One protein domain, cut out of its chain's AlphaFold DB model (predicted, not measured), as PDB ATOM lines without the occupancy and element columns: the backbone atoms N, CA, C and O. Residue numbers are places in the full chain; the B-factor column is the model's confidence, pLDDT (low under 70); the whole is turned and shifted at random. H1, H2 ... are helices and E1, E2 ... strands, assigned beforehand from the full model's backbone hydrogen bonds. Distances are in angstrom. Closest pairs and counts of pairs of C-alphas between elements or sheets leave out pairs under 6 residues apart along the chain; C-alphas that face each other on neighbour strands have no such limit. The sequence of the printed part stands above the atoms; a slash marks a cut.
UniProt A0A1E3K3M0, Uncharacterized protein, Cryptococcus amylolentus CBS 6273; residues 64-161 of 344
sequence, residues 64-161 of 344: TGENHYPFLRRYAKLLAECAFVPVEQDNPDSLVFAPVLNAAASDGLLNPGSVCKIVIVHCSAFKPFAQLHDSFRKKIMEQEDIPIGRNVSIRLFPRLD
ATOM      1  N   THR A  64      27.021 -18.038  52.487       81.88
ATOM      2  CA  THR A  64      25.599 -18.227  52.764       81.88
ATOM      3  C   THR A  64      24.881 -18.850  51.567       81.88
ATOM      4  O   THR A  64      25.432 -18.980  50.469       81.88
ATOM      5  N   GLY A  65      23.610 -19.216  51.753       75.81
ATOM      6  CA  GLY A  65      22.766 -19.728  50.670       75.81
ATOM      7  C   GLY A  65      22.621 -18.757  49.491       75.81
ATOM      8  O   GLY A  65      22.448 -19.197  48.362       75.81
ATOM      9  N   GLU A  66      22.782 -17.454  49.716       78.81
ATOM     10  CA  GLU A  66      22.573 -16.425  48.691       78.81
ATOM     11  C   GLU A  66      23.865 -16.031  47.965       78.81
ATOM     12  O   GLU A  66      23.846 -15.761  46.765       78.81
ATOM     13  N   ASN A  67      25.007 -16.025  48.663       79.50
ATOM     14  CA  ASN A  67      26.248 -15.465  48.118       79.50
ATOM     15  C   ASN A  67      27.263 -16.514  47.625       79.50
ATOM     16  O   ASN A  67      28.181 -16.146  46.890       79.50
ATOM     17  N   HIS A  68      27.103 -17.802  47.961       79.88
ATOM     18  CA  HIS A  68      28.113 -18.817  47.644       79.88
ATOM     19  C   HIS A  68      28.362 -18.974  46.135       79.88
ATOM     20  O   HIS A  68      29.515 -19.012  45.708       79.88
ATOM     21  N   TYR A  69      27.312 -19.001  45.304       83.69
ATOM     22  CA  TYR A  69      27.468 -19.071  43.845       83.69
ATOM     23  C   TYR A  69      28.076 -17.791  43.240       83.69
ATOM     24  O   TYR A  69      29.054 -17.916  42.495       83.69
ATOM     25  N   PRO A  70      27.560 -16.571  43.521       83.12
ATOM     26  CA  PRO A  70      28.184 -15.333  43.050       83.12
ATOM     27  C   PRO A  70      29.653 -15.195  43.461       83.12
ATOM     28  O   PRO A  70      30.489 -14.857  42.618       83.12
ATOM     29  N   PHE A  71      29.973 -15.508  44.721       85.19
ATOM     30  CA  PHE A  71      31.339 -15.473  45.237       85.19
ATOM     31  C   PHE A  71      32.240 -16.426  44.452       85.19
ATOM     32  O   PHE A  71      33.229 -15.988  43.870       85.19
ATOM     33  N   LEU A  72      31.874 -17.711  44.365       84.06
ATOM     34  CA  LEU A  72      32.708 -18.719  43.704       84.06
ATOM     35  C   LEU A  72      32.871 -18.445  42.210       84.06
ATOM     36  O   LEU A  72      33.936 -18.700  41.661       84.06
ATOM     37  N   ARG A  73      31.867 -17.852  41.554       85.69
ATOM     38  CA  ARG A  73      31.994 -17.394  40.164       85.69
ATOM     39  C   ARG A  73      33.023 -16.268  40.027       85.69
ATOM     40  O   ARG A  73      33.820 -16.302  39.092       85.69
ATOM     41  N   ARG A  74      33.006 -15.266  40.915       84.06
ATOM     42  CA  ARG A  74      34.003 -14.178  40.910       84.06
ATOM     43  C   ARG A  74      35.393 -14.716  41.238       84.06
ATOM     44  O   ARG A  74      36.345 -14.385  40.541       84.06
ATOM     45  N   TYR A  75      35.483 -15.601  42.226       86.44
ATOM     46  CA  TYR A  75      36.732 -16.236  42.626       86.44
ATOM     47  C   TYR A  75      37.324 -17.103  41.508       86.44
ATOM     48  O   TYR A  75      38.515 -17.032  41.246       86.44
ATOM     49  N   ALA A  76      36.496 -17.843  40.765       87.88
ATOM     50  CA  ALA A  76      36.944 -18.611  39.605       87.88
ATOM     51  C   ALA A  76      37.556 -17.733  38.503       87.88
ATOM     52  O   ALA A  76      38.557 -18.121  37.909       87.88
ATOM     53  N   LYS A  77      36.978 -16.551  38.236       85.69
ATOM     54  CA  LYS A  77      37.557 -15.592  37.279       85.69
ATOM     55  C   LYS A  77      38.928 -15.113  37.744       85.69
ATOM     56  O   LYS A  77      39.868 -15.149  36.967       85.69
ATOM     57  N   LEU A  78      39.043 -14.766  39.024       84.38
ATOM     58  CA  LEU A  78      40.311 -14.351  39.611       84.38
ATOM     59  C   LEU A  78      41.374 -15.458  39.537       84.38
ATOM     60  O   LEU A  78      42.498 -15.221  39.110       84.38
ATOM     61  N   LEU A  79      41.014 -16.691  39.902       86.50
ATOM     62  CA  LEU A  79      41.915 -17.837  39.801       86.50
ATOM     63  C   LEU A  79      42.338 -18.116  38.352       86.50
ATOM     64  O   LEU A  79      43.435 -18.616  38.125       86.50
ATOM     65  N   ALA A  80      41.503 -17.790  37.361       86.12
ATOM     66  CA  ALA A  80      41.867 -17.943  35.955       86.12
ATOM     67  C   ALA A  80      42.984 -16.979  35.517       86.12
ATOM     68  O   ALA A  80      43.703 -17.314  34.575       86.12
ATOM     69  N   GLU A  81      43.136 -15.846  36.211       84.50
ATOM     70  CA  GLU A  81      44.185 -14.833  36.014       84.50
ATOM     71  C   GLU A  81      45.453 -15.106  36.846       84.50
ATOM     72  O   GLU A  81      46.487 -14.464  36.638       84.50
ATOM     73  N   CYS A  82      45.391 -16.055  37.787       85.31
ATOM     74  CA  CYS A  82      46.528 -16.461  38.608       85.31
ATOM     75  C   CYS A  82      47.464 -17.406  37.845       85.31
ATOM     76  O   CYS A  82      47.022 -18.250  37.060       85.31
ATOM     77  N   ALA A  83      48.758 -17.320  38.155       87.62
ATOM     78  CA  ALA A  83      49.686 -18.414  37.891       87.62
ATOM     79  C   ALA A  83      49.544 -19.459  39.006       87.62
ATOM     80  O   ALA A  83      49.327 -19.096  40.161       87.62
ATOM     81  N   PHE A  84      49.663 -20.744  38.687       88.75
ATOM     82  CA  PHE A  84      49.695 -21.801  39.695       88.75
ATOM     83  C   PHE A  84      51.119 -22.310  39.823       88.75
ATOM     84  O   PHE A  84      51.679 -22.810  38.856       88.75
ATOM     85  N   VAL A  85      51.701 -22.163  41.008       88.06
ATOM     86  CA  VAL A  85      53.090 -22.554  41.266       88.06
ATOM     87  C   VAL A  85      53.128 -23.770  42.187       88.06
ATOM     88  O   VAL A  85      52.238 -23.905  43.037       88.06
ATOM     89  N   PRO A  86      54.124 -24.659  42.040       86.62
ATOM     90  CA  PRO A  86      54.303 -25.771  42.957       86.62
ATOM     91  C   PRO A  86      54.587 -25.261  44.375       86.62
ATOM     92  O   PRO A  86      55.299 -24.278  44.577       86.62
ATOM     93  N   VAL A  87      54.009 -25.937  45.362       82.56
ATOM     94  CA  VAL A  87      54.230 -25.706  46.789       82.56
ATOM     95  C   VAL A  87      55.241 -26.736  47.267       82.56
ATOM     96  O   VAL A  87      55.034 -27.932  47.063       82.56
ATOM     97  N   GLU A  88      56.314 -26.283  47.914       73.12
ATOM     98  CA  GLU A  88      57.274 -27.187  48.545       73.12
ATOM     99  C   GLU A  88      56.567 -28.048  49.602       73.12
ATOM    100  O   GLU A  88      55.798 -27.562  50.434       73.12
ATOM    101  N   GLN A  89      56.781 -29.357  49.513       66.19
ATOM    102  CA  GLN A  89      56.161 -30.370  50.356       66.19
ATOM    103  C   GLN A  89      57.236 -31.318  50.867       66.19
ATOM    104  O   GLN A  89      58.111 -31.722  50.102       66.19
ATOM    105  N   ASP A  90      57.087 -31.780  52.106       51.09
ATOM    106  CA  ASP A  90      57.933 -32.847  52.655       51.09
ATOM    107  C   ASP A  90      57.688 -34.207  51.970       51.09
ATOM    108  O   ASP A  90      58.504 -35.120  52.079       51.09
ATOM    109  N   ASN A  91      56.562 -34.360  51.256       59.56
ATOM    110  CA  ASN A  91      56.219 -35.580  50.530       59.56
ATOM    111  C   ASN A  91      56.459 -35.428  49.010       59.56
ATOM    112  O   ASN A  91      55.657 -34.770  48.341       59.56
ATOM    113  N   PRO A  92      57.479 -36.095  48.441       56.81
ATOM    114  CA  PRO A  92      57.808 -36.005  47.017       56.81
ATOM    115  C   PRO A  92      56.789 -36.685  46.078       56.81
ATOM    116  O   PRO A  92      56.825 -36.450  44.870       56.81
ATOM    117  N   ASP A  93      55.864 -37.503  46.596       63.53
ATOM    118  CA  ASP A  93      54.869 -38.222  45.782       63.53
ATOM    119  C   ASP A  93      53.591 -37.410  45.494       63.53
ATOM    120  O   ASP A  93      52.755 -37.827  44.685       63.53
ATOM    121  N   SER A  94      53.425 -36.247  46.134       71.31
ATOM    122  CA  SER A  94      52.255 -35.376  45.985       71.31
ATOM    123  C   SER A  94      52.641 -34.065  45.307       71.31
ATOM    124  O   SER A  94      53.371 -33.258  45.873       71.31
ATOM    125  N   LEU A  95      52.110 -33.821  44.106       82.56
ATOM    126  CA  LEU A  95      52.278 -32.537  43.429       82.56
ATOM    127  C   LEU A  95      51.189 -31.581  43.898       82.56
ATOM    128  O   LEU A  95      50.005 -31.813  43.643       82.56
ATOM    129  N   VAL A  96      51.578 -30.508  44.582       85.56
ATOM    130  CA  VAL A  96      50.627 -29.516  45.086       85.56
ATOM    131  C   VAL A  96      50.912 -28.160  44.499       85.56
ATOM    132  O   VAL A  96      52.048 -27.711  44.503       85.56
ATOM    133  N   PHE A  97      49.857 -27.505  44.029       88.19
ATOM    134  CA  PHE A  97      49.936 -26.186  43.427       88.19
ATOM    135  C   PHE A  97      49.119 -25.165  44.211       88.19
ATOM    136  O   PHE A  97      48.065 -25.482  44.768       88.19
ATOM    137  N   ALA A  98      49.583 -23.920  44.215       88.94
ATOM    138  CA  ALA A  98      48.905 -22.787  44.829       88.94
ATOM    139  C   ALA A  98      48.771 -21.632  43.825       88.94
ATOM    140  O   ALA A  98      49.703 -21.382  43.059       88.94
ATOM    141  N   PRO A  99      47.636 -20.911  43.821       88.12
ATOM    142  CA  PRO A  99      47.481 -19.714  43.011       88.12
ATOM    143  C   PRO A  99      48.359 -18.579  43.549       88.12
ATOM    144  O   PRO A  99      48.357 -18.280  44.744       88.12
ATOM    145  N   VAL A 100      49.049 -17.902  42.638       84.19
ATOM    146  CA  VAL A 100      49.794 -16.667  42.866       84.19
ATOM    147  C   VAL A 100      49.193 -15.597  41.967       84.19
ATOM    148  O   VAL A 100      49.134 -15.743  40.743       84.19
ATOM    149  N   LEU A 101      48.720 -14.521  42.591       76.81
ATOM    150  CA  LEU A 101      48.225 -13.368  41.857       76.81
ATOM    151  C   LEU A 101      49.380 -12.641  41.182       76.81
ATOM    152  O   LEU A 101      50.378 -12.301  41.817       76.81
ATOM    153  N   ASN A 102      49.195 -12.335  39.903       67.00
ATOM    154  CA  ASN A 102      50.056 -11.395  39.207       67.00
ATOM    155  C   ASN A 102      49.897 -10.007  39.846       67.00
ATOM    156  O   ASN A 102      48.774  -9.561  40.082       67.00
ATOM    157  N   ALA A 103      51.004  -9.301  40.093       57.34
ATOM    158  CA  ALA A 103      51.008  -8.003  40.784       57.34
ATOM    159  C   ALA A 103      50.078  -6.946  40.143       57.34
ATOM    160  O   ALA A 103      49.605  -6.042  40.826       57.34
ATOM    161  N   ALA A 104      49.774  -7.084  38.848       53.03
ATOM    162  CA  ALA A 104      48.874  -6.204  38.103       53.03
ATOM    163  C   ALA A 104      47.366  -6.470  38.331       53.03
ATOM    164  O   ALA A 104      46.552  -5.618  37.992       53.03
ATOM    165  N   ALA A 105      46.984  -7.620  38.899       53.72
ATOM    166  CA  ALA A 105      45.589  -8.059  39.076       53.72
ATOM    167  C   ALA A 105      45.053  -7.838  40.509       53.72
ATOM    168  O   ALA A 105      44.067  -8.445  40.923       53.72
ATOM    169  N   SER A 106      45.730  -6.992  41.292       50.62
ATOM    170  CA  SER A 106      45.447  -6.737  42.706       50.62
ATOM    171  C   SER A 106      44.122  -5.981  42.922       50.62
ATOM    172  O   SER A 106      44.112  -4.791  43.240       50.62
ATOM    173  N   ASP A 107      42.993  -6.680  42.834       52.44
ATOM    174  CA  ASP A 107      41.760  -6.265  43.505       52.44
ATOM    175  C   ASP A 107      41.892  -6.703  44.978       52.44
ATOM    176  O   ASP A 107      41.666  -7.865  45.330       52.44
ATOM    177  N   GLY A 108      42.392  -5.798  45.830       51.78
ATOM    178  CA  GLY A 108      43.001  -6.090  47.143       51.78
ATOM    179  C   GLY A 108      42.140  -6.831  48.180       51.78
ATOM    180  O   GLY A 108      42.639  -7.174  49.246       51.78
ATOM    181  N   LEU A 109      40.870  -7.114  47.880       53.22
ATOM    182  CA  LEU A 109      39.924  -7.815  48.757       53.22
ATOM    183  C   LEU A 109      39.788  -9.322  48.488       53.22
ATOM    184  O   LEU A 109      39.254 -10.024  49.343       53.22
ATOM    185  N   LEU A 110      40.231  -9.839  47.336       66.19
ATOM    186  CA  LEU A 110      40.029 -11.252  46.964       66.19
ATOM    187  C   LEU A 110      41.327 -12.023  46.720       66.19
ATOM    188  O   LEU A 110      41.309 -13.041  46.040       66.19
ATOM    189  N   ASN A 111      42.450 -11.585  47.287       75.81
ATOM    190  CA  ASN A 111      43.707 -12.307  47.139       75.81
ATOM    191  C   ASN A 111      43.610 -13.738  47.722       75.81
ATOM    192  O   ASN A 111      43.402 -13.880  48.926       75.81
ATOM    193  N   PRO A 112      43.804 -14.810  46.922       76.69
ATOM    194  CA  PRO A 112      43.797 -16.187  47.422       76.69
ATOM    195  C   PRO A 112      44.728 -16.405  48.616       76.69
ATOM    196  O   PRO A 112      44.397 -17.134  49.551       76.69
ATOM    197  N   GLY A 113      45.893 -15.753  48.583       76.38
ATOM    198  CA  GLY A 113      46.910 -15.823  49.621       76.38
ATOM    199  C   GLY A 113      46.617 -14.953  50.838       76.38
ATOM    200  O   GLY A 113      47.388 -15.012  51.784       76.38
ATOM    201  N   SER A 114      45.556 -14.144  50.851       74.94
ATOM    202  CA  SER A 114      45.168 -13.388  52.045       74.94
ATOM    203  C   SER A 114      44.105 -14.115  52.866       74.94
ATOM    204  O   SER A 114      44.066 -13.943  54.074       74.94
ATOM    205  N   VAL A 115      43.283 -14.970  52.252       80.19
ATOM    206  CA  VAL A 115      42.204 -15.699  52.938       80.19
ATOM    207  C   VAL A 115      42.761 -16.677  53.974       80.19
ATOM    208  O   VAL A 115      43.346 -17.702  53.618       80.19
ATOM    209  N   CYS A 116      42.478 -16.415  55.250       79.81
ATOM    210  CA  CYS A 116      42.859 -17.287  56.364       79.81
ATOM    211  C   CYS A 116      41.664 -18.029  56.975       79.81
ATOM    212  O   CYS A 116      41.852 -18.957  57.764       79.81
ATOM    213  N   LYS A 117      40.425 -17.657  56.627       84.88
ATOM    214  CA  LYS A 117      39.222 -18.243  57.230       84.88
ATOM    215  C   LYS A 117      38.043 -18.314  56.275       84.88
ATOM    216  O   LYS A 117      37.680 -17.329  55.636       84.88
ATOM    217  N   ILE A 118      37.389 -19.470  56.242       85.62
ATOM    218  CA  ILE A 118      36.150 -19.681  55.492       85.62
ATOM    219  C   ILE A 118      35.056 -20.110  56.457       85.62
ATOM    220  O   ILE A 118      35.208 -21.062  57.220       85.62
ATOM    221  N   VAL A 119      33.927 -19.415  56.401       86.38
ATOM    222  CA  VAL A 119      32.718 -19.729  57.152       86.38
ATOM    223  C   VAL A 119      31.678 -20.271  56.180       86.38
ATOM    224  O   VAL A 119      31.161 -19.540  55.343       86.38
ATOM    225  N   ILE A 120      31.344 -21.549  56.300       83.62
ATOM    226  CA  ILE A 120      30.266 -22.192  55.554       83.62
ATOM    227  C   ILE A 120      29.008 -22.147  56.413       83.62
ATOM    228  O   ILE A 120      28.908 -22.838  57.424       83.62
ATOM    229  N   VAL A 121      28.051 -21.315  56.011       78.12
ATOM    230  CA  VAL A 121      26.733 -21.201  56.657       78.12
ATOM    231  C   VAL A 121      25.722 -22.136  56.011       78.12
ATOM    232  O   VAL A 121      24.805 -22.614  56.668       78.12
ATOM    233  N   HIS A 122      25.890 -22.401  54.715       74.06
ATOM    234  CA  HIS A 122      24.984 -23.246  53.953       74.06
ATOM    235  C   HIS A 122      25.749 -24.357  53.235       74.06
ATOM    236  O   HIS A 122      26.713 -24.110  52.508       74.06
ATOM    237  N   CYS A 123      25.292 -25.598  53.397       72.06
ATOM    238  CA  CYS A 123      25.956 -26.790  52.868       72.06
ATOM    239  C   CYS A 123      26.036 -26.825  51.327       72.06
ATOM    240  O   CYS A 123      26.919 -27.468  50.759       72.06
ATOM    241  N   SER A 124      25.190 -26.070  50.621       73.94
ATOM    242  CA  SER A 124      25.305 -25.914  49.163       73.94
ATOM    243  C   SER A 124      26.634 -25.300  48.711       73.94
ATOM    244  O   SER A 124      26.982 -25.470  47.546       73.94
ATOM    245  N   ALA A 125      27.391 -24.637  49.594       76.56
ATOM    246  CA  ALA A 125      28.710 -24.090  49.279       76.56
ATOM    247  C   ALA A 125      29.774 -25.176  49.012       76.56
ATOM    248  O   ALA A 125      30.704 -24.930  48.247       76.56
ATOM    249  N   PHE A 126      29.623 -26.388  49.566       78.69
ATOM    250  CA  PHE A 126      30.591 -27.483  49.388       78.69
ATOM    251  C   PHE A 126      30.717 -27.933  47.923       78.69
ATOM    252  O   PHE A 126      31.812 -28.164  47.413       78.69
ATOM    253  N   LYS A 127      29.591 -28.036  47.205       78.00
ATOM    254  CA  LYS A 127      29.571 -28.513  45.813       78.00
ATOM    255  C   LYS A 127      30.397 -27.632  44.860       78.00
ATOM    256  O   LYS A 127      31.266 -28.175  44.178       78.00
ATOM    257  N   PRO A 128      30.158 -26.315  44.776       79.44
ATOM    258  CA  PRO A 128      30.915 -25.469  43.869       79.44
ATOM    259  C   PRO A 128      32.399 -25.324  44.258       79.44
ATOM    260  O   PRO A 128      33.204 -25.115  43.356       79.44
ATOM    261  N   PHE A 129      32.810 -25.540  45.518       81.88
ATOM    262  CA  PHE A 129      34.239 -25.685  45.853       81.88
ATOM    263  C   PHE A 129      34.883 -26.909  45.205       81.88
ATOM    264  O   PHE A 129      35.948 -26.793  44.600       81.88
ATOM    265  N   ALA A 130      34.231 -28.071  45.299       81.19
ATOM    266  CA  ALA A 130      34.727 -29.290  44.667       81.19
ATOM    267  C   ALA A 130      34.838 -29.125  43.141       81.19
ATOM    268  O   ALA A 130      35.856 -29.470  42.551       81.19
ATOM    269  N   GLN A 131      33.828 -28.512  42.515       83.94
ATOM    270  CA  GLN A 131      33.843 -28.221  41.077       83.94
ATOM    271  C   GLN A 131      34.964 -27.254  40.682       83.94
ATOM    272  O   GLN A 131      35.592 -27.433  39.637       83.94
ATOM    273  N   LEU A 132      35.207 -26.230  41.504       87.00
ATOM    274  CA  LEU A 132      36.271 -25.261  41.280       87.00
ATOM    275  C   LEU A 132      37.644 -25.938  41.317       87.00
ATOM    276  O   LEU A 132      38.440 -25.757  40.399       87.00
ATOM    277  N   HIS A 133      37.888 -26.761  42.339       87.44
ATOM    278  CA  HIS A 133      39.124 -27.530  42.469       87.44
ATOM    279  C   HIS A 133      39.351 -28.462  41.282       87.44
ATOM    280  O   HIS A 133      40.398 -28.371  40.647       87.44
ATOM    281  N   ASP A 134      38.355 -29.279  40.922       86.25
ATOM    282  CA  ASP A 134      38.455 -30.225  39.803       86.25
ATOM    283  C   ASP A 134      38.758 -29.501  38.474       86.25
ATOM    284  O   ASP A 134      39.569 -29.969  37.672       86.25
ATOM    285  N   SER A 135      38.149 -28.327  38.259       87.94
ATOM    286  CA  SER A 135      38.348 -27.522  37.046       87.94
ATOM    287  C   SER A 135      39.780 -26.997  36.930       87.94
ATOM    288  O   SER A 135      40.403 -27.129  35.876       87.94
ATOM    289  N   PHE A 136      40.324 -26.432  38.011       88.75
ATOM    290  CA  PHE A 136      41.704 -25.946  38.010       88.75
ATOM    291  C   PHE A 136      42.717 -27.088  38.030       88.75
ATOM    292  O   PHE A 136      43.756 -26.976  37.389       88.75
ATOM    293  N   ARG A 137      42.404 -28.218  38.676       88.06
ATOM    294  CA  ARG A 137      43.266 -29.409  38.687       88.06
ATOM    295  C   ARG A 137      43.487 -29.909  37.276       88.06
ATOM    296  O   ARG A 137      44.627 -30.135  36.885       88.06
ATOM    297  N   LYS A 138      42.407 -30.023  36.506       86.50
ATOM    298  CA  LYS A 138      42.483 -30.390  35.095       86.50
ATOM    299  C   LYS A 138      43.340 -29.399  34.300       86.50
ATOM    300  O   LYS A 138      44.241 -29.833  33.593       86.50
ATOM    301  N   LYS A 139      43.112 -28.091  34.474       85.69
ATOM    302  CA  LYS A 139      43.885 -27.040  33.791       85.69
ATOM    303  C   LYS A 139      45.387 -27.138  34.086       85.69
ATOM    304  O   LYS A 139      46.181 -27.063  33.161       85.69
ATOM    305  N   ILE A 140      45.777 -27.337  35.347       87.19
ATOM    306  CA  ILE A 140      47.190 -27.470  35.736       87.19
ATOM    307  C   ILE A 140      47.802 -28.737  35.145       87.19
ATOM    308  O   ILE A 140      48.890 -28.677  34.591       87.19
ATOM    309  N   MET A 141      47.100 -29.872  35.218       86.38
ATOM    310  CA  MET A 141      47.593 -31.123  34.630       86.38
ATOM    311  C   MET A 141      47.865 -30.985  33.127       86.38
ATOM    312  O   MET A 141      48.856 -31.524  32.647       86.38
ATOM    313  N   GLU A 142      47.012 -30.251  32.408       84.81
ATOM    314  CA  GLU A 142      47.183 -29.953  30.980       84.81
ATOM    315  C   GLU A 142      48.333 -28.965  30.711       84.81
ATOM    316  O   GLU A 142      49.031 -29.106  29.714       84.81
ATOM    317  N   GLN A 143      48.534 -27.967  31.577       84.19
ATOM    318  CA  GLN A 143      49.574 -26.941  31.411       84.19
ATOM    319  C   GLN A 143      50.982 -27.441  31.753       84.19
ATOM    320  O   GLN A 143      51.936 -27.080  31.072       84.19
ATOM    321  N   GLU A 144      51.100 -28.269  32.788       83.56
ATOM    322  CA  GLU A 144      52.369 -28.781  33.320       83.56
ATOM    323  C   GLU A 144      52.759 -30.151  32.724       83.56
ATOM    324  O   GLU A 144      53.691 -30.790  33.205       83.56
ATOM    325  N   ASP A 145      52.019 -30.631  31.712       83.44
ATOM    326  CA  ASP A 145      52.195 -31.942  31.059       83.44
ATOM    327  C   ASP A 145      52.316 -33.111  32.064       83.44
ATOM    328  O   ASP A 145      53.150 -34.014  31.955       83.44
ATOM    329  N   ILE A 146      51.484 -33.077  33.114       81.44
ATOM    330  CA  ILE A 146      51.550 -34.056  34.203       81.44
ATOM    331  C   ILE A 146      50.908 -35.375  33.739       81.44
ATOM    332  O   ILE A 146      49.724 -35.386  33.388       81.44
ATOM    333  N   PRO A 147      51.618 -36.519  33.824       77.94
ATOM    334  CA  PRO A 147      51.095 -37.802  33.376       77.94
ATOM    335  C   PRO A 147      49.776 -38.200  34.046       77.94
ATOM    336  O   PRO A 147      49.592 -38.071  35.262       77.94
ATOM    337  N   ILE A 148      48.882 -38.791  33.248       73.00
ATOM    338  CA  ILE A 148      47.633 -39.386  33.728       73.00
ATOM    339  C   ILE A 148      47.973 -40.471  34.762       73.00
ATOM    340  O   ILE A 148      48.649 -41.447  34.452       73.00
ATOM    341  N   GLY A 149      47.506 -40.290  36.000       69.62
ATOM    342  CA  GLY A 149      47.763 -41.200  37.124       69.62
ATOM    343  C   GLY A 149      48.598 -40.595  38.256       69.62
ATOM    344  O   GLY A 149      48.584 -41.132  39.363       69.62
ATOM    345  N   ARG A 150      49.261 -39.449  38.039       74.69
ATOM    346  CA  ARG A 150      49.862 -38.663  39.129       74.69
ATOM    347  C   ARG A 150      48.774 -37.937  39.927       74.69
ATOM    348  O   ARG A 150      47.845 -37.349  39.366       74.69
ATOM    349  N   ASN A 151      48.897 -37.962  41.253       75.75
ATOM    350  CA  ASN A 151      48.018 -37.201  42.133       75.75
ATOM    351  C   ASN A 151      48.468 -35.738  42.168       75.75
ATOM    352  O   ASN A 151      49.565 -35.427  42.623       75.75
ATOM    353  N   VAL A 152      47.588 -34.859  41.688       80.50
ATOM    354  CA  VAL A 152      47.749 -33.405  41.747       80.50
ATOM    355  C   VAL A 152      46.716 -32.850  42.713       80.50
ATOM    356  O   VAL A 152      45.520 -33.114  42.556       80.50
ATOM    357  N   SER A 153      47.175 -32.078  43.689       81.38
ATOM    358  CA  SER A 153      46.328 -31.302  44.586       81.38
ATOM    359  C   SER A 153      46.500 -29.810  44.316       81.38
ATOM    360  O   SER A 153      47.536 -29.347  43.848       81.38
ATOM    361  N   ILE A 154      45.463 -29.046  44.629       85.69
ATOM    362  CA  ILE A 154      45.473 -27.591  44.548       85.69
ATOM    363  C   ILE A 154      45.056 -27.040  45.890       85.69
ATOM    364  O   ILE A 154      43.980 -27.371  46.391       85.69
ATOM    365  N   ARG A 155      45.867 -26.132  46.417       86.19
ATOM    366  CA  ARG A 155      45.520 -25.328  47.576       86.19
ATOM    367  C   ARG A 155      44.834 -24.053  47.102       86.19
ATOM    368  O   ARG A 155      45.485 -23.050  46.836       86.19
ATOM    369  N   LEU A 156      43.503 -24.099  46.981       86.00
ATOM    370  CA  LEU A 156      42.704 -22.958  46.507       86.00
ATOM    371  C   LEU A 156      42.879 -21.706  47.377       86.00
ATOM    372  O   LEU A 156      42.700 -20.605  46.873       86.00
ATOM    373  N   PHE A 157      43.223 -21.880  48.655       86.12
ATOM    374  CA  PHE A 157      43.490 -20.810  49.614       86.12
ATOM    375  C   PHE A 157      44.796 -21.123  50.363       86.12
ATOM    376  O   PHE A 157      44.784 -21.869  51.347       86.12
ATOM    377  N   PRO A 158      45.949 -20.621  49.886       82.38
ATOM    378  CA  PRO A 158      47.266 -21.010  50.395       82.38
ATOM    379  C   PRO A 158      47.533 -20.713  51.870       82.38
ATOM    380  O   PRO A 158      48.406 -21.342  52.455       82.38
ATOM    381  N   ARG A 159      46.800 -19.775  52.477       80.62
ATOM    382  CA  ARG A 159      46.941 -19.414  53.897       80.62
ATOM    383  C   ARG A 159      45.713 -19.765  54.733       80.62
ATOM    384  O   ARG A 159      45.602 -19.301  55.862       80.62
ATOM    385  N   LEU A 160      44.803 -20.581  54.197       84.06
ATOM    386  CA  LEU A 160      43.619 -20.992  54.936       84.06
ATOM    387  C   LEU A 160      44.020 -21.764  56.188       84.06
ATOM    388  O   LEU A 160      44.717 -22.774  56.104       84.06
ATOM    389  N   ASP A 161      43.547 -21.259  57.318       83.62
ATOM    390  CA  ASP A 161      43.828 -21.773  58.648       83.62
ATOM    391  C   ASP A 161      42.549 -22.355  59.264       83.62
ATOM    392  O   ASP A 161      42.523 -23.499  59.714       83.62
TER     393      ASP A 161
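AT A GLANCE: This is residues 64 to 161 of the 344 residues of an uncharacterized protein of Cryptococcus amylolentus CBS 6273 (UniProt A0A1E3K3M0). Two helices, H1 and the longer H2, run side by side the same way, and the far half of H2 covers one face of a small three-stranded sheet, while H1 meets that sheet only with its last residues. The short strand E3 lies off by itself, away from the sheet, and a long loop, residues 101 to 116, leads to it. The printed part has 98 residues with two named helices and four named strands, in the order H1 E1 E2 E3 H2 E4; the sheet runs E1 E2 E4 and is mixed. The class is mixed, helices and strands, in two layers, H2 on one face of the sheet. The whole is compact, with a radius of gyration of the C-alphas of 13.9 A, and spans 39 by 31 by 24 A.

HOW THE PARTS SIT: H1, residues 68 to 81, touches H2, residues 123 to 143, which does so with residues 124 to 132 alone. Their closest C-alphas, those of His 68 and Ala 125, are 5.6 A apart, and the helices run the same way at a shallow tilt of 15 degrees. H1 only grazes the sheet, with residues 78 to 81. E1, residues 83 to 86, and E2, residues 95 to 100, are antiparallel neighbours at 145 degrees and form a hairpin; N 98 and O 85 are 2.9 A apart, within hydrogen-bond range. E3, residues 117 to 120, pairs with no named strand, is apart from H1, E1 and E2, and meets H2 only through their link. H2 is on the sheet at a height of 5.9 A over the sheet, over E2 and, only just, with 3 C-alphas, over E4, residues 152 to 154. On the local plane its line and that of E2 stand at 79 degrees, across the strands. The closest C-alphas of H2 and E4 are those of Arg 137 and Ile 154, 6.5 A apart. E4 is the parallel neighbour of E2 at 29 degrees; N 153 and O 95 are 2.8 A apart, within hydrogen-bond range. The pairing is staggered: E2 pairs with E4 over residues 95 to 97 and with E1 over residues 97 to 100. In H1 every O i to N i+4 pair is within hydrogen-bond range; in H2, 14 of 17 are.

IN THESE COORDINATES: H1 begins at C-alpha 68, (28.113, -18.817, 47.644), and is 20.2 A long from first to last C-alpha. E1 is 10.1 A long, E2 16.1 A and E3 9.9 A. H2, 31.9 A long, ends at C-alpha 143, (49.574, -26.941, 31.411). E4, 6.8 A long, ends at C-alpha 154, (45.473, -27.591, 44.548).

THE WHOLE: The two C-alphas farthest apart, those of Glu 66 and Pro 92, are 40.3 A apart. The printed part has no cut, and the link from E2 to E3, 16 residues, is long. Mean pLDDT of the printed part is 78.8; residues 89 to 93, residues 102 to 110 and residue 149 are under 70.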